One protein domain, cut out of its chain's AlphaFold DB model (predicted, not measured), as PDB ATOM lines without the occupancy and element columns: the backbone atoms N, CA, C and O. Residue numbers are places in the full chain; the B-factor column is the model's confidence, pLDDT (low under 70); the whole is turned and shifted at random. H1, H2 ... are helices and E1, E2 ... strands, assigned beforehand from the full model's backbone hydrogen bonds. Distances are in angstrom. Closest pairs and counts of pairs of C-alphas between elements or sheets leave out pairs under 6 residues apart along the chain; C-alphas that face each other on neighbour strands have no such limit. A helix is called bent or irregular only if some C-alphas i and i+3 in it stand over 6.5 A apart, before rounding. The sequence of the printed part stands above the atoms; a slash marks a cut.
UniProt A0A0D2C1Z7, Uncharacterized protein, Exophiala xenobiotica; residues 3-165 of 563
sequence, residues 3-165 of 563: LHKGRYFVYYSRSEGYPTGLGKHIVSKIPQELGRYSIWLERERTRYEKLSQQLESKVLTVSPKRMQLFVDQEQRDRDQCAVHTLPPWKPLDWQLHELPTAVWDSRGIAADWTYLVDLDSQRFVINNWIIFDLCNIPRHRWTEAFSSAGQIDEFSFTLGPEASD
ATOM      1  N   LEU A   3       5.361 -25.795 -15.344       93.75
ATOM      2  CA  LEU A   3       6.821 -25.849 -15.263       93.75
ATOM      3  C   LEU A   3       7.392 -26.038 -16.668       93.75
ATOM      4  O   LEU A   3       6.964 -26.930 -17.401       93.75
ATOM      5  N   HIS A   4       8.318 -25.161 -17.053       94.69
ATOM      6  CA  HIS A   4       9.057 -25.249 -18.314       94.69
ATOM      7  C   HIS A   4      10.475 -24.723 -18.118       94.69
ATOM      8  O   HIS A   4      10.661 -23.611 -17.618       94.69
ATOM      9  N   LYS A   5      11.468 -25.520 -18.516       91.56
ATOM     10  CA  LYS A   5      12.901 -25.312 -18.279       91.56
ATOM     11  C   LYS A   5      13.222 -24.920 -16.834       91.56
ATOM     12  O   LYS A   5      13.979 -23.979 -16.595       91.56
ATOM     13  N   GLY A   6      12.625 -25.620 -15.870       89.56
ATOM     14  CA  GLY A   6      12.883 -25.388 -14.444       89.56
ATOM     15  C   GLY A   6      12.320 -24.074 -13.881       89.56
ATOM     16  O   GLY A   6      12.755 -23.646 -12.816       89.56
ATOM     17  N   ARG A   7      11.393 -23.404 -14.584       92.62
ATOM     18  CA  ARG A   7      10.728 -22.173 -14.120       92.62
ATOM     19  C   ARG A   7       9.219 -22.379 -13.970       92.62
ATOM     20  O   ARG A   7       8.559 -22.846 -14.900       92.62
ATOM     21  N   TYR A   8       8.680 -21.994 -12.817       93.56
ATOM     22  CA  TYR A   8       7.263 -22.081 -12.481       93.56
ATOM     23  C   TYR A   8       6.508 -20.843 -12.962       93.56
ATOM     24  O   TYR A   8       6.815 -19.717 -12.584       93.56
ATOM     25  N   PHE A   9       5.472 -21.066 -13.763       95.44
ATOM     26  CA  PHE A   9       4.487 -20.072 -14.172       95.44
ATOM     27  C   PHE A   9       3.202 -20.312 -13.384       95.44
ATOM     28  O   PHE A   9       2.520 -21.335 -13.542       95.44
ATOM     29  N   VAL A  10       2.891 -19.378 -12.492       93.31
ATOM     30  CA  VAL A  10       1.853 -19.561 -11.478       93.31
ATOM     31  C   VAL A  10       0.622 -18.759 -11.861       93.31
ATOM     32  O   VAL A  10       0.685 -17.567 -12.157       93.31
ATOM     33  N   TYR A  11      -0.510 -19.450 -11.855       92.88
ATOM     34  CA  TYR A  11      -1.821 -18.924 -12.198       92.88
ATOM     35  C   TYR A  11      -2.754 -19.253 -11.039       92.88
ATOM     36  O   TYR A  11      -2.741 -20.388 -10.556       92.88
ATOM     37  N   TYR A  12      -3.558 -18.282 -10.611       88.81
ATOM     38  CA  TYR A  12      -4.443 -18.430  -9.460       88.81
ATOM     39  C   TYR A  12      -5.911 -18.310  -9.875       88.81
ATOM     40  O   TYR A  12      -6.287 -17.398 -10.613       88.81
ATOM     41  N   SER A  13      -6.742 -19.236  -9.393       84.56
ATOM     42  CA  SER A  13      -8.196 -19.213  -9.566       84.56
ATOM     43  C   SER A  13      -8.858 -19.214  -8.197       84.56
ATOM     44  O   SER A  13      -8.673 -20.150  -7.427       84.56
ATOM     45  N   ARG A  14      -9.656 -18.181  -7.905       77.38
ATOM     46  CA  ARG A  14     -10.397 -18.064  -6.635       77.38
ATOM     47  C   ARG A  14     -11.603 -19.000  -6.540       77.38
ATOM     48  O   ARG A  14     -12.096 -19.233  -5.444       77.38
ATOM     49  N   SER A  15     -12.114 -19.492  -7.667       75.81
ATOM     50  CA  SER A  15     -13.325 -20.318  -7.728       75.81
ATOM     51  C   SER A  15     -13.027 -21.701  -8.301       75.81
ATOM     52  O   SER A  15     -12.271 -21.819  -9.267       75.81
ATOM     53  N   GLU A  16     -13.663 -22.724  -7.720       79.81
ATOM     54  CA  GLU A  16     -13.656 -24.121  -8.185       79.81
ATOM     55  C   GLU A  16     -12.263 -24.766  -8.302       79.81
ATOM     56  O   GLU A  16     -11.987 -25.499  -9.249       79.81
ATOM     57  N   GLY A  17     -11.384 -24.536  -7.321       85.00
ATOM     58  CA  GLY A  17     -10.039 -25.126  -7.286       85.00
ATOM     59  C   GLY A  17      -9.997 -26.658  -7.198       85.00
ATOM     60  O   GLY A  17      -8.942 -27.230  -7.407       85.00
ATOM     61  N   TYR A  18     -11.118 -27.329  -6.927       88.56
ATOM     62  CA  TYR A  18     -11.196 -28.781  -6.744       88.56
ATOM     63  C   TYR A  18     -10.877 -29.594  -8.016       88.56
ATOM     64  O   TYR A  18     -11.069 -29.101  -9.138       88.56
ATOM     65  N   PRO A  19     -10.524 -30.895  -7.876       89.31
ATOM     66  CA  PRO A  19     -10.266 -31.786  -9.010       89.31
ATOM     67  C   PRO A  19     -11.418 -31.826 -10.014       89.31
ATOM     68  O   PRO A  19     -11.196 -31.878 -11.222       89.31
ATOM     69  N   THR A  20     -12.658 -31.740  -9.528       89.00
ATOM     70  CA  THR A  20     -13.883 -31.750 -10.337       89.00
ATOM     71  C   THR A  20     -14.132 -30.461 -11.126       89.00
ATOM     72  O   THR A  20     -14.871 -30.520 -12.109       89.00
ATOM     73  N   GLY A  21     -13.516 -29.340 -10.743       90.00
ATOM     74  CA  GLY A  21     -13.619 -28.041 -11.410       90.00
ATOM     75  C   GLY A  21     -12.363 -27.723 -12.221       90.00
ATOM     76  O   GLY A  21     -12.196 -28.196 -13.351       90.00
ATOM     77  N   LEU A  22     -11.457 -26.938 -11.631       91.12
ATOM     78  CA  LEU A  22     -10.208 -26.496 -12.254       91.12
ATOM     79  C   LEU A  22      -9.355 -27.672 -12.738       91.12
ATOM     80  O   LEU A  22      -8.844 -27.624 -13.858       91.12
ATOM     81  N   GLY A  23      -9.248 -28.743 -11.947       91.62
ATOM     82  CA  GLY A  23      -8.511 -29.944 -12.336       91.62
ATOM     83  C   GLY A  23      -9.018 -30.533 -13.659       91.62
ATOM     84  O   GLY A  23      -8.253 -30.676 -14.618       91.62
ATOM     85  N   LYS A  24     -10.330 -30.794 -13.773       92.50
ATOM     86  CA  LYS A  24     -10.962 -31.263 -15.024       92.50
ATOM     87  C   LYS A  24     -10.770 -30.274 -16.166       92.50
ATOM     88  O   LYS A  24     -10.510 -30.699 -17.293       92.50
ATOM     89  N   HIS A  25     -10.862 -28.973 -15.894       93.56
ATOM     90  CA  HIS A  25     -10.630 -27.945 -16.903       93.56
ATOM     91  C   HIS A  25      -9.199 -27.998 -17.462       93.56
ATOM     92  O   HIS A  25      -9.028 -27.980 -18.683       93.56
ATOM     93  N   ILE A  26      -8.181 -28.123 -16.606       94.94
ATOM     94  CA  ILE A  26      -6.779 -28.268 -17.023       94.94
ATOM     95  C   ILE A  26      -6.610 -29.537 -17.858       94.94
ATOM     96  O   ILE A  26      -6.149 -29.461 -18.999       94.94
ATOM     97  N   VAL A  27      -7.062 -30.683 -17.336       95.50
ATOM     98  CA  VAL A  27      -6.955 -31.970 -18.031       95.50
ATOM     99  C   VAL A  27      -7.622 -31.893 -19.404       95.50
ATOM    100  O   VAL A  27      -7.022 -32.314 -20.393       95.50
ATOM    101  N   SER A  28      -8.806 -31.280 -19.520       94.81
ATOM    102  CA  SER A  28      -9.548 -31.147 -20.786       94.81
ATOM    103  C   SER A  28      -8.782 -30.434 -21.910       94.81
ATOM    104  O   SER A  28      -9.041 -30.708 -23.080       94.81
ATOM    105  N   LYS A  29      -7.812 -29.567 -21.577       95.44
ATOM    106  CA  LYS A  29      -6.981 -28.849 -22.559       95.44
ATOM    107  C   LYS A  29      -5.853 -29.697 -23.144       95.44
ATOM    108  O   LYS A  29      -5.340 -29.352 -24.207       95.44
ATOM    109  N   ILE A  30      -5.465 -30.773 -22.464       95.94
ATOM    110  CA  ILE A  30      -4.419 -31.697 -22.904       95.94
ATOM    111  C   ILE A  30      -5.062 -32.713 -23.871       95.94
ATOM    112  O   ILE A  30      -6.068 -33.319 -23.506       95.94
ATOM    113  N   PRO A  31      -4.568 -32.919 -25.101       94.81
ATOM    114  CA  PRO A  31      -5.132 -33.927 -26.003       94.81
ATOM    115  C   PRO A  31      -4.750 -35.358 -25.604       94.81
ATOM    116  O   PRO A  31      -3.649 -35.592 -25.123       94.81
ATOM    117  N   GLN A  32      -5.637 -36.325 -25.863       90.81
ATOM    118  CA  GLN A  32      -5.381 -37.756 -25.617       90.81
ATOM    119  C   GLN A  32      -4.764 -38.473 -26.830       90.81
ATOM    120  O   GLN A  32      -3.976 -39.401 -26.686       90.81
ATOM    121  N   GLU A  33      -5.129 -38.064 -28.046       92.94
ATOM    122  CA  GLU A  33      -4.602 -38.669 -29.271       92.94
ATOM    123  C   GLU A  33      -3.117 -38.321 -29.438       92.94
ATOM    124  O   GLU A  33      -2.789 -37.142 -29.544       92.94
ATOM    125  N   LEU A  34      -2.233 -39.323 -29.532       90.88
ATOM    126  CA  LEU A  34      -0.766 -39.147 -29.578       90.88
ATOM    127  C   LEU A  34      -0.292 -38.078 -30.581       90.88
ATOM    128  O   LEU A  34       0.573 -37.259 -30.265       90.88
ATOM    129  N   GLY A  35      -0.886 -38.046 -31.779       93.88
ATOM    130  CA  GLY A  35      -0.559 -37.045 -32.799       93.88
ATOM    131  C   GLY A  35      -0.953 -35.622 -32.385       93.88
ATOM    132  O   GLY A  35      -0.158 -34.694 -32.514       93.88
ATOM    133  N   ARG A  36      -2.158 -35.444 -31.826       95.31
ATOM    134  CA  ARG A  36      -2.622 -34.141 -31.321       95.31
ATOM    135  C   ARG A  36      -1.880 -33.724 -30.055       95.31
ATOM    136  O   ARG A  36      -1.602 -32.540 -29.896       95.31
ATOM    137  N   TYR A  37      -1.548 -34.679 -29.189       96.25
ATOM    138  CA  TYR A  37      -0.766 -34.470 -27.974       96.25
ATOM    139  C   TYR A  37       0.619 -33.921 -28.310       96.25
ATOM    140  O   TYR A  37       1.005 -32.893 -27.767       96.25
ATOM    141  N   SER A  38       1.320 -34.530 -29.271       96.44
ATOM    142  CA  SER A  38       2.655 -34.080 -29.689       96.44
ATOM    143  C   SER A  38       2.633 -32.645 -30.230       96.44
ATOM    144  O   SER A  38       3.467 -31.824 -29.854       96.44
ATOM    145  N   ILE A  39       1.636 -32.312 -31.060       97.44
ATOM    146  CA  ILE A  39       1.447 -30.949 -31.589       97.44
ATOM    147  C   ILE A  39       1.129 -29.959 -30.460       97.44
ATOM    148  O   ILE A  39       1.639 -28.840 -30.449       97.44
ATOM    149  N   TRP A  40       0.274 -30.353 -29.515       97.69
ATOM    150  CA  TRP A  40      -0.067 -29.532 -28.358       97.69
ATOM    151  C   TRP A  40       1.145 -29.284 -27.458       97.69
ATOM    152  O   TRP A  40       1.392 -28.133 -27.110       97.69
ATOM    153  N   LEU A  41       1.924 -30.321 -27.144       97.81
ATOM    154  CA  LEU A  41       3.104 -30.227 -26.287       97.81
ATOM    155  C   LEU A  41       4.133 -29.262 -26.880       97.81
ATOM    156  O   LEU A  41       4.615 -28.375 -26.181       97.81
ATOM    157  N   GLU A  42       4.418 -29.384 -28.178       97.88
ATOM    158  CA  GLU A  42       5.346 -28.487 -28.870       97.88
ATOM    159  C   GLU A  42       4.840 -27.039 -28.877       97.88
ATOM    160  O   GLU A  42       5.604 -26.096 -28.649       97.88
ATOM    161  N   ARG A  43       3.531 -26.845 -29.073       98.12
ATOM    162  CA  ARG A  43       2.904 -25.521 -29.023       98.12
ATOM    163  C   ARG A  43       3.007 -24.890 -27.632       98.12
ATOM    164  O   ARG A  43       3.340 -23.710 -27.542       98.12
ATOM    165  N   GLU A  44       2.715 -25.639 -26.567       97.94
ATOM    166  CA  GLU A  44       2.822 -25.128 -25.195       97.94
ATOM    167  C   GLU A  44       4.285 -24.851 -24.824       97.94
ATOM    168  O   GLU A  44       4.584 -23.752 -24.361       97.94
ATOM    169  N   ARG A  45       5.221 -25.762 -25.127       98.19
ATOM    170  CA  ARG A  45       6.664 -25.523 -24.933       98.19
ATOM    171  C   ARG A  45       7.135 -24.276 -25.673       98.19
ATOM    172  O   ARG A  45       7.795 -23.436 -25.077       98.19
ATOM    173  N   THR A  46       6.729 -24.086 -26.929       98.38
ATOM    174  CA  THR A  46       7.055 -22.876 -27.706       98.38
ATOM    175  C   THR A  46       6.479 -21.609 -27.066       98.38
ATOM    176  O   THR A  46       7.138 -20.567 -27.036       98.38
ATOM    177  N   ARG A  47       5.249 -21.672 -26.537       97.75
ATOM    178  CA  ARG A  47       4.629 -20.547 -25.822       97.75
ATOM    179  C   ARG A  47       5.452 -20.161 -24.592       97.75
ATOM    180  O   ARG A  47       5.785 -18.984 -24.453       97.75
ATOM    181  N   TYR A  48       5.766 -21.119 -23.721       97.81
ATOM    182  CA  TYR A  48       6.515 -20.845 -22.492       97.81
ATOM    183  C   TYR A  48       7.981 -20.518 -22.763       97.81
ATOM    184  O   TYR A  48       8.544 -19.680 -22.070       97.81
ATOM    185  N   GLU A  49       8.576 -21.053 -23.827       97.88
ATOM    186  CA  GLU A  49       9.897 -20.641 -24.299       97.88
ATOM    187  C   GLU A  49       9.921 -19.152 -24.660       97.88
ATOM    188  O   GLU A  49      10.791 -18.408 -24.208       97.88
ATOM    189  N   LYS A  50       8.930 -18.690 -25.431       97.94
ATOM    190  CA  LYS A  50       8.802 -17.275 -25.794       97.94
ATOM    191  C   LYS A  50       8.595 -16.395 -24.560       97.94
ATOM    192  O   LYS A  50       9.187 -15.319 -24.486       97.94
ATOM    193  N   LEU A  51       7.769 -16.836 -23.607       97.44
ATOM    194  CA  LEU A  51       7.577 -16.125 -22.341       97.44
ATOM    195  C   LEU A  51       8.880 -16.063 -21.536       97.44
ATOM    196  O   LEU A  51       9.240 -14.982 -21.086       97.44
ATOM    197  N   SER A  52       9.625 -17.164 -21.425       96.56
ATOM    198  CA  SER A  52      10.928 -17.199 -20.752       96.56
ATOM    199  C   SER A  52      11.937 -16.256 -21.399       96.56
ATOM    200  O   SER A  52      12.587 -15.506 -20.682       96.56
ATOM    201  N   GLN A  53      12.024 -16.212 -22.732       97.12
ATOM    202  CA  GLN A  53      12.907 -15.279 -23.449       97.12
ATOM    203  C   GLN A  53      12.521 -13.811 -23.218       97.12
ATOM    204  O   GLN A  53      13.383 -12.939 -23.073       97.12
ATOM    205  N   GLN A  54      11.220 -13.515 -23.175       97.19
ATOM    206  CA  GLN A  54      10.731 -12.177 -22.846       97.19
ATOM    207  C   GLN A  54      11.002 -11.817 -21.387       97.19
ATOM    208  O   GLN A  54      11.369 -10.679 -21.115       97.19
ATOM    209  N   LEU A  55      10.841 -12.767 -20.467       96.31
ATOM    210  CA  LEU A  55      11.126 -12.576 -19.052       96.31
ATOM    211  C   LEU A  55      12.620 -12.317 -18.835       96.31
ATOM    212  O   LEU A  55      12.967 -11.360 -18.156       96.31
ATOM    213  N   GLU A  56      13.488 -13.093 -19.482       95.94
ATOM    214  CA  GLU A  56      14.938 -12.914 -19.430       95.94
ATOM    215  C   GLU A  56      15.326 -11.502 -19.889       95.94
ATOM    216  O   GLU A  56      15.830 -10.695 -19.115       95.94
ATOM    217  N   SER A  57      14.952 -11.149 -21.122       94.94
ATOM    218  CA  SER A  57      15.346  -9.880 -21.749       94.94
ATOM    219  C   SER A  57      14.686  -8.630 -21.160       94.94
ATOM    220  O   SER A  57      15.247  -7.541 -21.272       94.94
ATOM    221  N   LYS A  58      13.479  -8.740 -20.586       93.69
ATOM    222  CA  LYS A  58      12.692  -7.578 -20.129       93.69
ATOM    223  C   LYS A  58      12.486  -7.511 -18.628       93.69
ATOM    224  O   LYS A  58      11.987  -6.491 -18.159       93.69
ATOM    225  N   VAL A  59      12.796  -8.555 -17.862       94.19
ATOM    226  CA  VAL A  59      12.506  -8.625 -16.420       94.19
ATOM    227  C   VAL A  59      13.731  -9.046 -15.625       94.19
ATOM    228  O   VAL A  59      14.189  -8.239 -14.827       94.19
ATOM    229  N   LEU A  60      14.286 -10.228 -15.884       95.50
ATOM    230  CA  LEU A  60      15.317 -10.825 -15.031       95.50
ATOM    231  C   LEU A  60      16.696 -10.209 -15.224       95.50
ATOM    232  O   LEU A  60      17.418 -10.038 -14.247       95.50
ATOM    233  N   THR A  61      17.057  -9.846 -16.456       96.44
ATOM    234  CA  THR A  61      18.313  -9.147 -16.698       96.44
ATOM    235  C   THR A  61      18.154  -7.660 -16.364       96.44
ATOM    236  O   THR A  61      17.303  -6.946 -16.921       96.44
ATOM    237  N   VAL A  62      18.971  -7.186 -15.427       94.44
ATOM    238  CA  VAL A  62      18.948  -5.820 -14.905       94.44
ATOM    239  C   VAL A  62      20.232  -5.100 -15.297       94.44
ATOM    240  O   VAL A  62      21.341  -5.568 -15.064       94.44
ATOM    241  N   SER A  63      20.081  -3.935 -15.923       93.38
ATOM    242  CA  SER A  63      21.195  -3.040 -16.227       93.38
ATOM    243  C   SER A  63      21.272  -1.915 -15.198       93.38
ATOM    244  O   SER A  63      20.235  -1.542 -14.635       93.38
ATOM    245  N   PRO A  64      22.440  -1.277 -15.007       91.75
ATOM    246  CA  PRO A  64      22.557  -0.115 -14.122       91.75
ATOM    247  C   PRO A  64      21.552   0.994 -14.467       91.75
ATOM    248  O   PRO A  64      20.924   1.586 -13.593       91.75
ATOM    249  N   LYS A  65      21.309   1.219 -15.767       91.75
ATOM    250  CA  LYS A  65      20.309   2.184 -16.241       91.75
ATOM    251  C   LYS A  65      18.892   1.800 -15.816       91.75
ATOM    252  O   LYS A  65      18.108   2.665 -15.444       91.75
ATOM    253  N   ARG A  66      18.543   0.516 -15.910       90.56
ATOM    254  CA  ARG A  66      17.228   0.021 -15.498       90.56
ATOM    255  C   ARG A  66      17.040   0.146 -13.989       90.56
ATOM    256  O   ARG A  66      15.965   0.547 -13.564       90.56
ATOM    257  N   MET A  67      18.074  -0.172 -13.218       91.69
ATOM    258  CA  MET A  67      18.072  -0.021 -11.768       91.69
ATOM    259  C   MET A  67      17.831   1.439 -11.368       91.69
ATOM    260  O   MET A  67      16.948   1.704 -10.561       91.69
ATOM    261  N   GLN A  68      18.514   2.390 -12.012       90.81
ATOM    262  CA  GLN A  68      18.270   3.815 -11.772       90.81
ATOM    263  C   GLN A  68      16.830   4.225 -12.114       90.81
ATOM    264  O   GLN A  68      16.167   4.870 -11.312       90.81
ATOM    265  N   LEU A  69      16.313   3.808 -13.276       90.38
ATOM    266  CA  LEU A  69      14.930   4.106 -13.670       90.38
ATOM    267  C   LEU A  69      13.900   3.525 -12.697       90.38
ATOM    268  O   LEU A  69      12.851   4.130 -12.488       90.38
ATOM    269  N   PHE A  70      14.186   2.351 -12.133       90.31
ATOM    270  CA  PHE A  70      13.355   1.725 -11.114       90.31
ATOM    271  C   PHE A  70      13.345   2.554  -9.826       90.31
ATOM    272  O   PHE A  70      12.268   2.896  -9.346       90.31
ATOM    273  N   VAL A  71      14.518   2.965  -9.336       90.69
ATOM    274  CA  VAL A  71      14.645   3.853  -8.170       90.69
ATOM    275  C   VAL A  71      13.887   5.165  -8.385       90.69
ATOM    276  O   VAL A  71      13.059   5.535  -7.555       90.69
ATOM    277  N   ASP A  72      14.090   5.826  -9.528       89.44
ATOM    278  CA  ASP A  72      13.420   7.088  -9.862       89.44
ATOM    279  C   ASP A  72      11.889   6.927  -9.956       89.44
ATOM    280  O   ASP A  72      11.133   7.873  -9.721       89.44
ATOM    281  N   GLN A  73      11.401   5.758 -10.385       87.19
ATOM    282  CA  GLN A  73       9.969   5.462 -10.458       87.19
ATOM    283  C   GLN A  73       9.382   5.227  -9.066       87.19
ATOM    284  O   GLN A  73       8.397   5.872  -8.720       87.19
ATOM    285  N   GLU A  74      10.008   4.374  -8.259       85.81
ATOM    286  CA  GLU A  74       9.566   4.063  -6.896       85.81
ATOM    287  C   GLU A  74       9.555   5.305  -5.996       85.81
ATOM    288  O   GLU A  74       8.613   5.519  -5.234       85.81
ATOM    289  N   GLN A  75      10.564   6.173  -6.114       84.31
ATOM    290  CA  GLN A  75      10.596   7.448  -5.393       84.31
ATOM    291  C   GLN A  75       9.428   8.358  -5.796       84.31
ATOM    292  O   GLN A  75       8.737   8.895  -4.932       84.31
ATOM    293  N   ARG A  76       9.139   8.476  -7.100       84.94
ATOM    294  CA  ARG A  76       7.991   9.262  -7.585       84.94
ATOM    295  C   ARG A  76       6.653   8.693  -7.120       84.94
ATOM    296  O   ARG A  76       5.776   9.474  -6.754       84.94
ATOM    297  N   ASP A  77       6.497   7.372  -7.131       83.06
ATOM    298  CA  ASP A  77       5.258   6.712  -6.712       83.06
ATOM    299  C   ASP A  77       5.003   6.931  -5.208       83.06
ATOM    300  O   ASP A  77       3.871   7.240  -4.818       83.06
ATOM    301  N   ARG A  78       6.063   6.887  -4.381       78.44
ATOM    302  CA  ARG A  78       6.009   7.244  -2.952       78.44
ATOM    303  C   ARG A  78       5.615   8.707  -2.736       78.44
ATOM    304  O   ARG A  78       4.703   8.972  -1.954       78.44
ATOM    305  N   ASP A  79       6.248   9.639  -3.447       81.06
ATOM    306  CA  ASP A  79       6.006  11.081  -3.287       81.06
ATOM    307  C   ASP A  79       4.601  11.509  -3.738       81.06
ATOM    308  O   ASP A  79       4.010  12.432  -3.174       81.06
ATOM    309  N   GLN A  80       4.054  10.856  -4.765       80.12
ATOM    310  CA  GLN A  80       2.769  11.232  -5.364       80.12
ATOM    311  C   GLN A  80       1.570  10.470  -4.782       80.12
ATOM    312  O   GLN A  80       0.451  10.679  -5.254       80.12
ATOM    313  N   CYS A  81       1.779   9.587  -3.792       70.25
ATOM    314  CA  CYS A  81       0.780   8.599  -3.353       70.25
ATOM    315  C   CYS A  81       0.095   7.921  -4.556       70.25
ATOM    316  O   CYS A  81      -1.128   7.737  -4.573       70.25
ATOM    317  N   ALA A  82       0.870   7.650  -5.610       64.88
ATOM    318  CA  ALA A  82       0.334   7.189  -6.877       64.88
ATOM    319  C   ALA A  82      -0.186   5.751  -6.747       64.88
ATOM    320  O   ALA A  82       0.239   4.979  -5.887       64.88
ATOM    321  N   VAL A  83      -1.134   5.390  -7.615       62.97
ATOM    322  CA  VAL A  83      -1.619   4.009  -7.725       62.97
ATOM    323  C   VAL A  83      -0.435   3.115  -8.088       62.97
ATOM    324  O   VAL A  83       0.226   3.389  -9.087       62.97
ATOM    325  N   HIS A  84      -0.201   2.065  -7.293       65.25
ATOM    326  CA  HIS A  84       0.874   1.091  -7.492       65.25
ATOM    327  C   HIS A  84       1.036   0.713  -8.971       65.25
ATOM    328  O   HIS A  84       0.107   0.200  -9.607       65.25
ATOM    329  N   THR A  85       2.226   0.979  -9.510       73.50
ATOM    330  CA  THR A  85       2.601   0.570 -10.861       73.50
ATOM    331  C   THR A  85       2.585  -0.957 -10.937       73.50
ATOM    332  O   THR A  85       3.096  -1.645 -10.056       73.50
ATOM    333  N   LEU A  86       1.970  -1.512 -11.985       84.75
ATOM    334  CA  LEU A  86       1.937  -2.962 -12.169       84.75
ATOM    335  C   LEU A  86       3.363  -3.523 -12.309       84.75
ATOM    336  O   LEU A  86       4.176  -2.916 -13.016       84.75
ATOM    337  N   PRO A  87       3.652  -4.707 -11.740       88.94
ATOM    338  CA  PRO A  87       4.963  -5.325 -11.867       88.94
ATOM    339  C   PRO A  87       5.382  -5.526 -13.332       88.94
ATOM    340  O   PRO A  87       4.538  -5.817 -14.190       88.94
ATOM    341  N   PRO A  88       6.690  -5.456 -13.645       89.25
ATOM    342  CA  PRO A  88       7.194  -5.451 -15.021       89.25
ATOM    343  C   PRO A  88       6.912  -6.746 -15.797       89.25
ATOM    344  O   PRO A  88       6.942  -6.752 -17.029       89.25
ATOM    345  N   TRP A  89       6.622  -7.846 -15.100       93.19
ATOM    346  CA  TRP A  89       6.264  -9.133 -15.696       93.19
ATOM    347  C   TRP A  89       4.773  -9.248 -16.047       93.19
ATOM    348  O   TRP A  89       4.424 -10.040 -16.923       93.19
ATOM    349  N   LYS A  90       3.885  -8.446 -15.443       93.25
ATOM    350  CA  LYS A  90       2.431  -8.527 -15.673       93.25
ATOM    351  C   LYS A  90       2.026  -8.266 -17.133       93.25
ATOM    352  O   LYS A  90       1.177  -8.992 -17.645       93.25
ATOM    353  N   PRO A  91       2.645  -7.309 -17.859       94.88
ATOM    354  CA  PRO A  91       2.371  -7.112 -19.282       94.88
ATOM    355  C   PRO A  91       2.787  -8.280 -20.187       94.88
ATOM    356  O   PRO A  91       2.361  -8.313 -21.341       94.88
ATOM    357  N   LEU A  92       3.626  -9.211 -19.714       95.19
ATOM    358  CA  LEU A  92       4.024 -10.387 -20.497       95.19
ATOM    359  C   LEU A  92       2.892 -11.418 -20.564       95.19
ATOM    360  O   LEU A  92       2.613 -11.958 -21.634       95.19
ATOM    361  N   ASP A  93       2.225 -11.653 -19.435       95.56
ATOM    362  CA  ASP A  93       1.010 -12.459 -19.335       95.56
ATOM    363  C   ASP A  93       0.186 -11.978 -18.130       95.56
ATOM    364  O   ASP A  93       0.548 -12.182 -16.971       95.56
ATOM    365  N   TRP A  94      -0.950 -11.336 -18.415       93.81
ATOM    366  CA  TRP A  94      -1.796 -10.699 -17.400       93.81
ATOM    367  C   TRP A  94      -2.449 -11.696 -16.434       93.81
ATOM    368  O   TRP A  94      -2.970 -11.293 -15.393       93.81
ATOM    369  N   GLN A  95      -2.454 -12.986 -16.789       93.62
ATOM    370  CA  GLN A  95      -3.020 -14.055 -15.968       93.62
ATOM    371  C   GLN A  95      -2.040 -14.567 -14.910       93.62
ATOM    372  O   GLN A  95      -2.470 -15.265 -13.990       93.62
ATOM    373  N   LEU A  96      -0.748 -14.240 -15.026       93.94
ATOM    374  CA  LEU A  96       0.244 -14.626 -14.027       93.94
ATOM    375  C   LEU A  96      -0.132 -14.042 -12.671       93.94
ATOM    376  O   LEU A  96      -0.476 -12.865 -12.565       93.94
ATOM    377  N   HIS A  97      -0.077 -14.867 -11.636       91.81
ATOM    378  CA  HIS A  97      -0.349 -14.443 -10.270       91.81
ATOM    379  C   HIS A  97       0.865 -13.749  -9.644       91.81
ATOM    380  O   HIS A  97       0.704 -12.743  -8.965       91.81
ATOM    381  N   GLU A  98       2.063 -14.234  -9.960       92.12
ATOM    382  CA  GLU A  98       3.342 -13.762  -9.431       92.12
ATOM    383  C   GLU A  98       4.453 -13.881 -10.486       92.12
ATOM    384  O   GLU A  98       4.253 -14.475 -11.554       92.12
ATOM    385  N   LEU A  99       5.625 -13.315 -10.175       93.75
ATOM    386  CA  LEU A  99       6.819 -13.422 -11.011       93.75
ATOM    387  C   LEU A  99       7.180 -14.903 -11.228       93.75
ATOM    388  O   LEU A  99       7.368 -15.625 -10.245       93.75
ATOM    389  N   PRO A 100       7.344 -15.367 -12.483       94.75
ATOM    390  CA  PRO A 100       7.807 -16.723 -12.722       94.75
ATOM    391  C   PRO A 100       9.193 -16.954 -12.107       94.75
ATOM    392  O   PRO A 100      10.148 -16.253 -12.439       94.75
ATOM    393  N   THR A 101       9.292 -17.949 -11.230       91.50
ATOM    394  CA  THR A 101      10.459 -18.215 -10.372       91.50
ATOM    395  C   THR A 101      10.960 -19.641 -10.578       91.50
ATOM    396  O   THR A 101      10.200 -20.512 -11.003       91.50
ATOM    397  N   ALA A 102      12.239 -19.898 -10.311       89.81
ATOM    398  CA  ALA A 102      12.774 -21.260 -10.335       89.81
ATOM    399  C   ALA A 102      12.541 -21.997  -9.012       89.81
ATOM    400  O   ALA A 102      12.444 -23.218  -8.985       89.81
ATOM    401  N   VAL A 103      12.433 -21.240  -7.921       87.75
ATOM    402  CA  VAL A 103      12.154 -21.764  -6.588       87.75
ATOM    403  C   VAL A 103      10.781 -21.252  -6.185       87.75
ATOM    404  O   VAL A 103      10.608 -20.053  -5.946       87.75
ATOM    405  N   TRP A 104       9.796 -22.146  -6.204       84.75
ATOM    406  CA  TRP A 104       8.427 -21.821  -5.830       84.75
ATOM    407  C   TRP A 104       8.162 -22.194  -4.378       84.75
ATOM    408  O   TRP A 104       8.647 -23.207  -3.897       84.75
ATOM    409  N   ASP A 105       7.384 -21.361  -3.704       78.25
ATOM    410  CA  ASP A 105       6.968 -21.529  -2.316       78.25
ATOM    411  C   ASP A 105       5.445 -21.390  -2.293       78.25
ATOM    412  O   ASP A 105       4.929 -20.414  -2.833       78.25
ATOM    413  N   SER A 106       4.688 -22.329  -1.730       73.06
ATOM    414  CA  SER A 106       3.220 -22.207  -1.661       73.06
ATOM    415  C   SER A 106       2.740 -21.265  -0.553       73.06
ATOM    416  O   SER A 106       1.590 -20.819  -0.599       73.06
ATOM    417  N   ARG A 107       3.612 -20.836   0.372       67.12
ATOM    418  CA  ARG A 107       3.209 -20.004   1.516       67.12
ATOM    419  C   ARG A 107       2.525 -18.705   1.104       67.12
ATOM    420  O   ARG A 107       3.092 -17.856   0.415       67.12
ATOM    421  N   GLY A 108       1.309 -18.506   1.601       63.75
ATOM    422  CA  GLY A 108       0.504 -17.311   1.335       63.75
ATOM    423  C   GLY A 108      -0.487 -17.460   0.180       63.75
ATOM    424  O   GLY A 108      -1.332 -16.585   0.013       63.75
ATOM    425  N   ILE A 109      -0.460 -18.574  -0.557       70.94
ATOM    426  CA  ILE A 109      -1.547 -18.940  -1.466       70.94
ATOM    427  C   ILE A 109      -2.520 -19.825  -0.684       70.94
ATOM    428  O   ILE A 109      -2.256 -20.994  -0.436       70.94
ATOM    429  N   ALA A 110      -3.668 -19.266  -0.300       66.25
ATOM    430  CA  ALA A 110      -4.768 -20.034   0.283       66.25
ATOM    431  C   ALA A 110      -5.474 -20.849  -0.819       66.25
ATOM    432  O   ALA A 110      -6.541 -20.462  -1.304       66.25
ATOM    433  N   ALA A 111      -4.827 -21.918  -1.286       72.19
ATOM    434  CA  ALA A 111      -5.386 -22.863  -2.246       72.19
ATOM    435  C   ALA A 111      -5.481 -24.255  -1.619       72.19
ATOM    436  O   ALA A 111      -4.472 -24.833  -1.237       72.19
ATOM    437  N   ASP A 112      -6.692 -24.811  -1.600       79.06
ATOM    438  CA  ASP A 112      -6.947 -26.179  -1.126       79.06
ATOM    439  C   ASP A 112      -6.346 -27.248  -2.063       79.06
ATOM    440  O   ASP A 112      -6.184 -28.403  -1.682       79.06
ATOM    441  N   TRP A 113      -6.064 -26.877  -3.317       86.19
ATOM    442  CA  TRP A 113      -5.569 -27.771  -4.362       86.19
ATOM    443  C   TRP A 113      -4.545 -27.066  -5.245       86.19
ATOM    444  O   TRP A 113      -4.798 -25.973  -5.765       86.19
ATOM    445  N   THR A 114      -3.418 -27.727  -5.488       89.06
ATOM    446  CA  THR A 114      -2.389 -27.277  -6.425       89.06
ATOM    447  C   THR A 114      -2.276 -28.244  -7.600       89.06
ATOM    448  O   THR A 114      -2.347 -29.463  -7.460       89.06
ATOM    449  N   TYR A 115      -2.114 -27.679  -8.798       92.06
ATOM    450  CA  TYR A 115      -1.912 -28.431 -10.036       92.06
ATOM    451  C   TYR A 115      -0.639 -27.961 -10.710       92.06
ATOM    452  O   TYR A 115      -0.457 -26.755 -10.909       92.06
ATOM    453  N   LEU A 116       0.189 -28.896 -11.148       93.25
ATOM    454  CA  LEU A 116       1.401 -28.642 -11.904       93.25
ATOM    455  C   LEU A 116       1.342 -29.396 -13.231       93.25
ATOM    456  O   LEU A 116       1.228 -30.616 -13.264       93.25
ATOM    457  N   VAL A 117       1.423 -28.660 -14.335       95.75
ATOM    458  CA  VAL A 117       1.696 -29.231 -15.656       95.75
ATOM    459  C   VAL A 117       3.192 -29.074 -15.906       95.75
ATOM    460  O   VAL A 117       3.650 -27.976 -16.218       95.75
ATOM    461  N   ASP A 118       3.951 -30.149 -15.731       93.88
ATOM    462  CA  ASP A 118       5.385 -30.198 -15.999       93.88
ATOM    463  C   ASP A 118       5.621 -30.542 -17.473       93.88
ATOM    464  O   ASP A 118       5.442 -31.684 -17.908       93.88
ATOM    465  N   LEU A 119       6.005 -29.533 -18.256       95.50
ATOM    466  CA  LEU A 119       6.311 -29.685 -19.674       95.50
ATOM    467  C   LEU A 119       7.710 -30.255 -19.920       95.50
ATOM    468  O   LEU A 119       7.954 -30.736 -21.030       95.50
ATOM    469  N   ASP A 120       8.610 -30.228 -18.938       90.94
ATOM    470  CA  ASP A 120       9.965 -30.771 -19.053       90.94
ATOM    471  C   ASP A 120       9.905 -32.298 -18.976       90.94
ATOM    472  O   ASP A 120      10.304 -32.988 -19.921       90.94
ATOM    473  N   SER A 121       9.281 -32.812 -17.914       88.88
ATOM    474  CA  SER A 121       9.144 -34.253 -17.653       88.88
ATOM    475  C   SER A 121       7.867 -34.867 -18.231       88.88
ATOM    476  O   SER A 121       7.682 -36.080 -18.170       88.88
ATOM    477  N   GLN A 122       6.986 -34.044 -18.811       93.56
ATOM    478  CA  GLN A 122       5.672 -34.436 -19.335       93.56
ATOM    479  C   GLN A 122       4.748 -35.059 -18.274       93.56
ATOM    480  O   GLN A 122       4.067 -36.055 -18.533       93.56
ATOM    481  N   ARG A 123       4.697 -34.450 -17.085       92.94
ATOM    482  CA  ARG A 123       3.905 -34.926 -15.942       92.94
ATOM    483  C   ARG A 123       2.784 -33.958 -15.568       92.94
ATOM    484  O   ARG A 123       2.888 -32.747 -15.753       92.94
ATOM    485  N   PHE A 124       1.698 -34.500 -15.037       94.19
ATOM    486  CA  PHE A 124       0.645 -33.755 -14.360       94.19
ATOM    487  C   PHE A 124       0.678 -34.115 -12.883       94.19
ATOM    488  O   PHE A 124       0.418 -35.264 -12.540       94.19
ATOM    489  N   VAL A 125       1.012 -33.147 -12.035       91.50
ATOM    490  CA  VAL A 125       1.163 -33.354 -10.594       91.50
ATOM    491  C   VAL A 125       0.063 -32.613  -9.842       91.50
ATOM    492  O   VAL A 125      -0.278 -31.480 -10.186       91.50
ATOM    493  N   ILE A 126      -0.502 -33.255  -8.826       90.19
ATOM    494  CA  ILE A 126      -1.556 -32.713  -7.968       90.19
ATOM    495  C   ILE A 126      -1.060 -32.756  -6.531       90.19
ATOM    496  O   ILE A 126      -0.596 -33.805  -6.083       90.19
ATOM    497  N   ASN A 127      -1.131 -31.618  -5.837       85.31
ATOM    498  CA  ASN A 127      -0.653 -31.456  -4.460       85.31
ATOM    499  C   ASN A 127       0.783 -31.947  -4.241       85.31
ATOM    500  O   ASN A 127       1.164 -32.257  -3.127       85.31
ATOM    501  N   ASN A 128       1.583 -32.000  -5.307       80.50
ATOM    502  CA  ASN A 128       2.967 -32.457  -5.300       80.50
ATOM    503  C   ASN A 128       3.208 -33.949  -4.950       80.50
ATOM    504  O   ASN A 128       4.350 -34.389  -4.964       80.50
ATOM    505  N   TRP A 129       2.165 -34.756  -4.731       81.56
ATOM    506  CA  TRP A 129       2.320 -36.179  -4.378       81.56
ATOM    507  C   TRP A 129       1.545 -37.149  -5.279       81.56
ATOM    508  O   TRP A 129       1.742 -38.355  -5.187       81.56
ATOM    509  N   ILE A 130       0.692 -36.658  -6.188       89.56
ATOM    510  CA  ILE A 130      -0.012 -37.506  -7.165       89.56
ATOM    511  C   ILE A 130       0.432 -37.125  -8.561       89.56
ATOM    512  O   ILE A 130       0.204 -35.997  -8.999       89.56
ATOM    513  N   ILE A 131       1.017 -38.074  -9.279       91.06
ATOM    514  CA  ILE A 131       1.691 -37.831 -10.548       91.06
ATOM    515  C   ILE A 131       1.057 -38.697 -11.631       91.06
ATOM    516  O   ILE A 131       0.998 -39.913 -11.518       91.06
ATOM    517  N   PHE A 132       0.644 -38.077 -12.731       92.94
ATOM    518  CA  PHE A 132       0.236 -38.765 -13.953       92.94
ATOM    519  C   PHE A 132       1.180 -38.407 -15.098       92.94
ATOM    520  O   PHE A 132       1.666 -37.278 -15.185       92.94
ATOM    521  N   ASP A 133       1.377 -39.319 -16.046       92.88
ATOM    522  CA  ASP A 133       1.914 -38.939 -17.354       92.88
ATOM    523  C   ASP A 133       0.889 -38.074 -18.099       92.88
ATOM    524  O   ASP A 133      -0.286 -38.441 -18.200       92.88
ATOM    525  N   LEU A 134       1.315 -36.946 -18.682       94.12
ATOM    526  CA  LEU A 134       0.401 -36.029 -19.385       94.12
ATOM    527  C   LEU A 134      -0.367 -36.717 -20.522       94.12
ATOM    528  O   LEU A 134      -1.521 -36.370 -20.792       94.12
ATOM    529  N   CYS A 135       0.256 -37.693 -21.184       92.25
ATOM    530  CA  CYS A 135      -0.355 -38.451 -22.271       92.25
ATOM    531  C   CYS A 135      -1.279 -39.589 -21.796       92.25
ATOM    532  O   CYS A 135      -2.021 -40.125 -22.619       92.25
ATOM    533  N   ASN A 136      -1.274 -39.939 -20.503       91.31
ATOM    534  CA  ASN A 136      -1.959 -41.119 -19.963       91.31
ATOM    535  C   ASN A 136      -2.846 -40.819 -18.735       91.31
ATOM    536  O   ASN A 136      -2.979 -41.631 -17.825       91.31
ATOM    537  N   ILE A 137      -3.484 -39.646 -18.696       93.38
ATOM    538  CA  ILE A 137      -4.409 -39.281 -17.611       93.38
ATOM    539  C   ILE A 137      -5.766 -40.000 -17.804       93.38
ATOM    540  O   ILE A 137      -6.393 -39.817 -18.859       93.38
ATOM    541  N   PRO A 138      -6.306 -40.736 -16.808       91.31
ATOM    542  CA  PRO A 138      -7.582 -41.445 -16.936       91.31
ATOM    543  C   PRO A 138      -8.798 -40.502 -16.814       91.31
ATOM    544  O   PRO A 138      -9.519 -40.475 -15.819       91.31
ATOM    545  N   ARG A 139      -9.065 -39.722 -17.872       89.75
ATOM    546  CA  ARG A 139     -10.018 -38.582 -17.927       89.75
ATOM    547  C   ARG A 139     -11.417 -38.814 -17.355       89.75
ATOM    548  O   ARG A 139     -12.020 -37.865 -16.866       89.75
ATOM    549  N   HIS A 140     -11.940 -40.031 -17.456       88.50
ATOM    550  CA  HIS A 140     -13.300 -40.357 -17.027       88.50
ATOM    551  C   HIS A 140     -13.406 -40.655 -15.527       88.50
ATOM    552  O   HIS A 140     -14.483 -40.471 -14.981       88.50
ATOM    553  N   ARG A 141     -12.308 -41.064 -14.874       88.56
ATOM    554  CA  ARG A 141     -12.326 -41.588 -13.497       88.56
ATOM    555  C   ARG A 141     -11.258 -41.020 -12.568       88.56
ATOM    556  O   ARG A 141     -11.338 -41.237 -11.370       88.56
ATOM    557  N   TRP A 142     -10.275 -40.271 -13.069       88.50
ATOM    558  CA  TRP A 142      -9.165 -39.786 -12.236       88.50
ATOM    559  C   TRP A 142      -9.634 -38.933 -11.044       88.50
ATOM    560  O   TRP A 142      -9.017 -38.967  -9.989       88.50
ATOM    561  N   THR A 143     -10.753 -38.211 -11.180       88.56
ATOM    562  CA  THR A 143     -11.339 -37.454 -10.062       88.56
ATOM    563  C   THR A 143     -12.069 -38.325  -9.043       88.56
ATOM    564  O   THR A 143     -12.270 -37.877  -7.927       88.56
ATOM    565  N   GLU A 144     -12.506 -39.527  -9.425       87.62
ATOM    566  CA  GLU A 144     -13.193 -40.478  -8.533       87.62
ATOM    567  C   GLU A 144     -12.214 -41.166  -7.576       87.62
ATOM    568  O   GLU A 144     -12.629 -41.695  -6.551       87.62
ATOM    569  N   ALA A 145     -10.918 -41.143  -7.902       86.12
ATOM    570  CA  ALA A 145      -9.862 -41.649  -7.033       86.12
ATOM    571  C   ALA A 145      -9.603 -40.745  -5.815       86.12
ATOM    572  O   ALA A 145      -8.979 -41.198  -4.860       86.12
ATOM    573  N   PHE A 146     -10.103 -39.507  -5.830       85.12
ATOM    574  CA  PHE A 146     -10.101 -38.614  -4.674       85.12
ATOM    575  C   PHE A 146     -11.352 -38.838  -3.829       85.12
ATOM    576  O   PHE A 146     -12.458 -38.944  -4.369       85.12
ATOM    577  N   SER A 147     -11.202 -38.873  -2.505       70.50
ATOM    578  CA  SER A 147     -12.350 -39.032  -1.617       70.50
ATOM    579  C   SER A 147     -13.313 -37.841  -1.759       70.50
ATOM    580  O   SER A 147     -12.934 -36.669  -1.803       70.50
ATOM    581  N   SER A 148     -14.614 -38.127  -1.837       57.81
ATOM    582  CA  SER A 148     -15.671 -37.118  -2.012       57.81
ATOM    583  C   SER A 148     -15.855 -36.183  -0.801       57.81
ATOM    584  O   SER A 148     -16.750 -35.340  -0.813       57.81
ATOM    585  N   ALA A 149     -15.036 -36.334   0.244       52.16
ATOM    586  CA  ALA A 149     -15.178 -35.673   1.539       52.16
ATOM    587  C   ALA A 149     -14.198 -34.507   1.764       52.16
ATOM    588  O   ALA A 149     -14.005 -34.092   2.903       52.16
ATOM    589  N   GLY A 150     -13.580 -33.964   0.709       51.09
ATOM    590  CA  GLY A 150     -12.731 -32.772   0.826       51.09
ATOM    591  C   GLY A 150     -11.472 -32.969   1.677       51.09
ATOM    592  O   GLY A 150     -10.844 -31.982   2.046       51.09
ATOM    593  N   GLN A 151     -11.102 -34.216   1.986       58.22
ATOM    594  CA  GLN A 151      -9.812 -34.529   2.586       58.22
ATOM    595  C   GLN A 151      -8.753 -34.500   1.486       58.22
ATOM    596  O   GLN A 151      -8.856 -35.201   0.483       58.22
ATOM    597  N   ILE A 152      -7.765 -33.629   1.674       62.72
ATOM    598  CA  ILE A 152      -6.694 -33.341   0.713       62.72
ATOM    599  C   ILE A 152      -5.703 -34.517   0.605       62.72
ATOM    600  O   ILE A 152      -5.008 -34.616  -0.404       62.72
ATOM    601  N   ASP A 153      -5.719 -35.442   1.574       65.94
ATOM    602  CA  ASP A 153      -4.647 -36.421   1.811       65.94
ATOM    603  C   ASP A 153      -4.977 -37.861   1.376       65.94
ATOM    604  O   ASP A 153      -4.187 -38.771   1.610       65.94
ATOM    605  N   GLU A 154      -6.137 -38.114   0.757       79.06
ATOM    606  CA  GLU A 154      -6.550 -39.479   0.402       79.06
ATOM    607  C   GLU A 154      -6.736 -39.657  -1.112       79.06
ATOM    608  O   GLU A 154      -7.628 -39.066  -1.734       79.06
ATOM    609  N   PHE A 155      -5.903 -40.520  -1.703       83.62
ATOM    610  CA  PHE A 155      -5.979 -40.929  -3.104       83.62
ATOM    611  C   PHE A 155      -5.977 -42.453  -3.222       83.62
ATOM    612  O   PHE A 155      -5.119 -43.147  -2.680       83.62
ATOM    613  N   SER A 156      -6.935 -42.993  -3.972       86.44
ATOM    614  CA  SER A 156      -7.040 -44.430  -4.204       86.44
ATOM    615  C   SER A 156      -6.264 -44.853  -5.452       86.44
ATOM    616  O   SER A 156      -6.782 -44.785  -6.570       86.44
ATOM    617  N   PHE A 157      -5.062 -45.407  -5.269       87.00
ATOM    618  CA  PHE A 157      -4.298 -46.048  -6.353       87.00
ATOM    619  C   PHE A 157      -5.011 -47.267  -6.957       87.00
ATOM    620  O   PHE A 157      -4.759 -47.641  -8.098       87.00
ATOM    621  N   THR A 158      -5.979 -47.853  -6.250       85.75
ATOM    622  CA  THR A 158      -6.864 -48.879  -6.817       85.75
ATOM    623  C   THR A 158      -7.809 -48.288  -7.869       85.75
ATOM    624  O   THR A 158      -8.041 -48.900  -8.913       85.75
ATOM    625  N   LEU A 159      -8.354 -47.091  -7.621       84.94
ATOM    626  CA  LEU A 159      -9.241 -46.384  -8.554       84.94
ATOM    627  C   LEU A 159      -8.482 -45.565  -9.608       84.94
ATOM    628  O   LEU A 159      -9.069 -45.236 -10.640       84.94
ATOM    629  N   GLY A 160      -7.199 -45.270  -9.388       86.31
ATOM    630  CA  GLY A 160      -6.310 -44.565 -10.314       86.31
ATOM    631  C   GLY A 160      -4.909 -45.185 -10.392       86.31
ATOM    632  O   GLY A 160      -3.952 -44.512 -10.022       86.31
ATOM    633  N   PRO A 161      -4.762 -46.432 -10.879       89.69
ATOM    634  CA  PRO A 161      -3.477 -47.139 -10.934       89.69
ATOM    635  C   PRO A 161      -2.469 -46.531 -11.919       89.69
ATOM    636  O   PRO A 161      -1.307 -46.913 -11.917       89.69
ATOM    637  N   GLU A 162      -2.902 -45.620 -12.793       91.19
ATOM    638  CA  GLU A 162      -2.022 -44.855 -13.681       91.19
ATOM    639  C   GLU A 162      -1.277 -43.720 -12.966       91.19
ATOM    640  O   GLU A 162      -0.377 -43.127 -13.563       91.19
ATOM    641  N   ALA A 163      -1.675 -43.383 -11.738       90.12
ATOM    642  CA  ALA A 163      -0.950 -42.428 -10.918       90.12
ATOM    643  C   ALA A 163       0.266 -43.088 -10.255       90.12
ATOM    644  O   ALA A 163       0.222 -44.268  -9.905       90.12
ATOM    645  N   SER A 164       1.308 -42.301 -10.013       87.00
ATOM    646  CA  SER A 164       2.416 -42.640  -9.123       87.00
ATOM    647  C   SER A 164       2.554 -41.594  -8.020       87.00
ATOM    648  O   SER A 164       2.168 -40.438  -8.199       87.00
ATOM    649  N   ASP A 165       3.117 -42.007  -6.894       81.12
ATOM    650  CA  ASP A 165       3.621 -41.154  -5.812       81.12
ATOM    651  C   ASP A 165       5.136 -40.909  -5.925       81.12
ATOM    652  O   ASP A 165       5.657 -39.928  -5.403       81.12
TER     653      ASP A 165
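AT A GLANCE: This is residues 3 to 165 of the 563 residues of an uncharacterized protein of Exophiala xenobiotica (UniProt A0A0D2C1Z7). Three helices follow one another as a loose U: long H2 is the base, H1 is one side, and H3 is the other, at the far end of the long axis. At the H1 end sits a small three-stranded sheet, E2 E3 E4, which H1 grazes, with the unnamed tail 134 to 165 making that end of the domain; residues 80 to 114 return from H3 to the sheet across the space inside the U, where the short strand E1 also lies. The printed part has 163 residues, under half of them in named elements, which run E1 H1 H2 H3 E2 E3 E4; the class is mixed, and the sheet, order E2 E3 E4, is antiparallel. The whole is loose, with a radius of gyration of the C-alphas of 19.2 A, and elongated, spanning 60 by 37 by 22 A.

HOW THE PARTS SIT: Start at E1, residues 7 to 9, which pairs with no named strand. Go on to H1, residues 19 to 29, then to H2, residues 34 to 60, which is near E1, with 5 pairs of C-alphas within 10 A. H3, residues 64 to 79, follows; H1, H2 and H3 touch no helix, and residues 67 to 72 of H3 stand free. Next look at E2, residues 115 to 118, E3, residues 123 to 126, and E4, residues 130 to 133: they form a meander, each strand the antiparallel neighbour of the one before. In the hairpin E2 and E3, at 164 degrees, N 116 and O 125 are 2.8 A apart, within hydrogen-bond range. In the hairpin E3 and E4, at 157 degrees, N 124 and O 132 are 2.8 A apart, also within range. H1 is on this sheet but only grazes it, with its residues 19 to 27; the closest C-alphas of H1 and E2, those of Gly 23 and Tyr 115, are 7.2 A apart. H2 and H3 are not on it. Every O i to N i+4 pair is within hydrogen-bond range in H3, against 4 of 7 in H1 and 22 of 23 in H2.

IN THESE COORDINATES: Find C-alpha 7 at (10.728, -22.173, -14.120), where E1 begins. H1 measures 14.2 A from first to last C-alpha. From C-alpha 34 at (-0.766, -39.147, -29.578), H2 runs 35.7 A; it is only just irregular, with C-alphas 57 and 60 at 6.8 A. H3 measures 22.7 A. E1, E2, E3 and E4 measure 6.6 A, 9.6 A, 9.9 A and 10.5 A, and E4 ends at C-alpha 133, (1.914, -38.939, -17.354).

THE WHOLE: The C-alphas of Asp 79 and Thr 158, the two farthest apart, are 61.4 A from each other. The printed part has no cut, and its long link is H3 to E2, with 35 residues. Look for low confidence, under 70, at residues 82 to 84, 107 to 108, 110 and 148 to 153; the mean pLDDT of the printed part is 88.0.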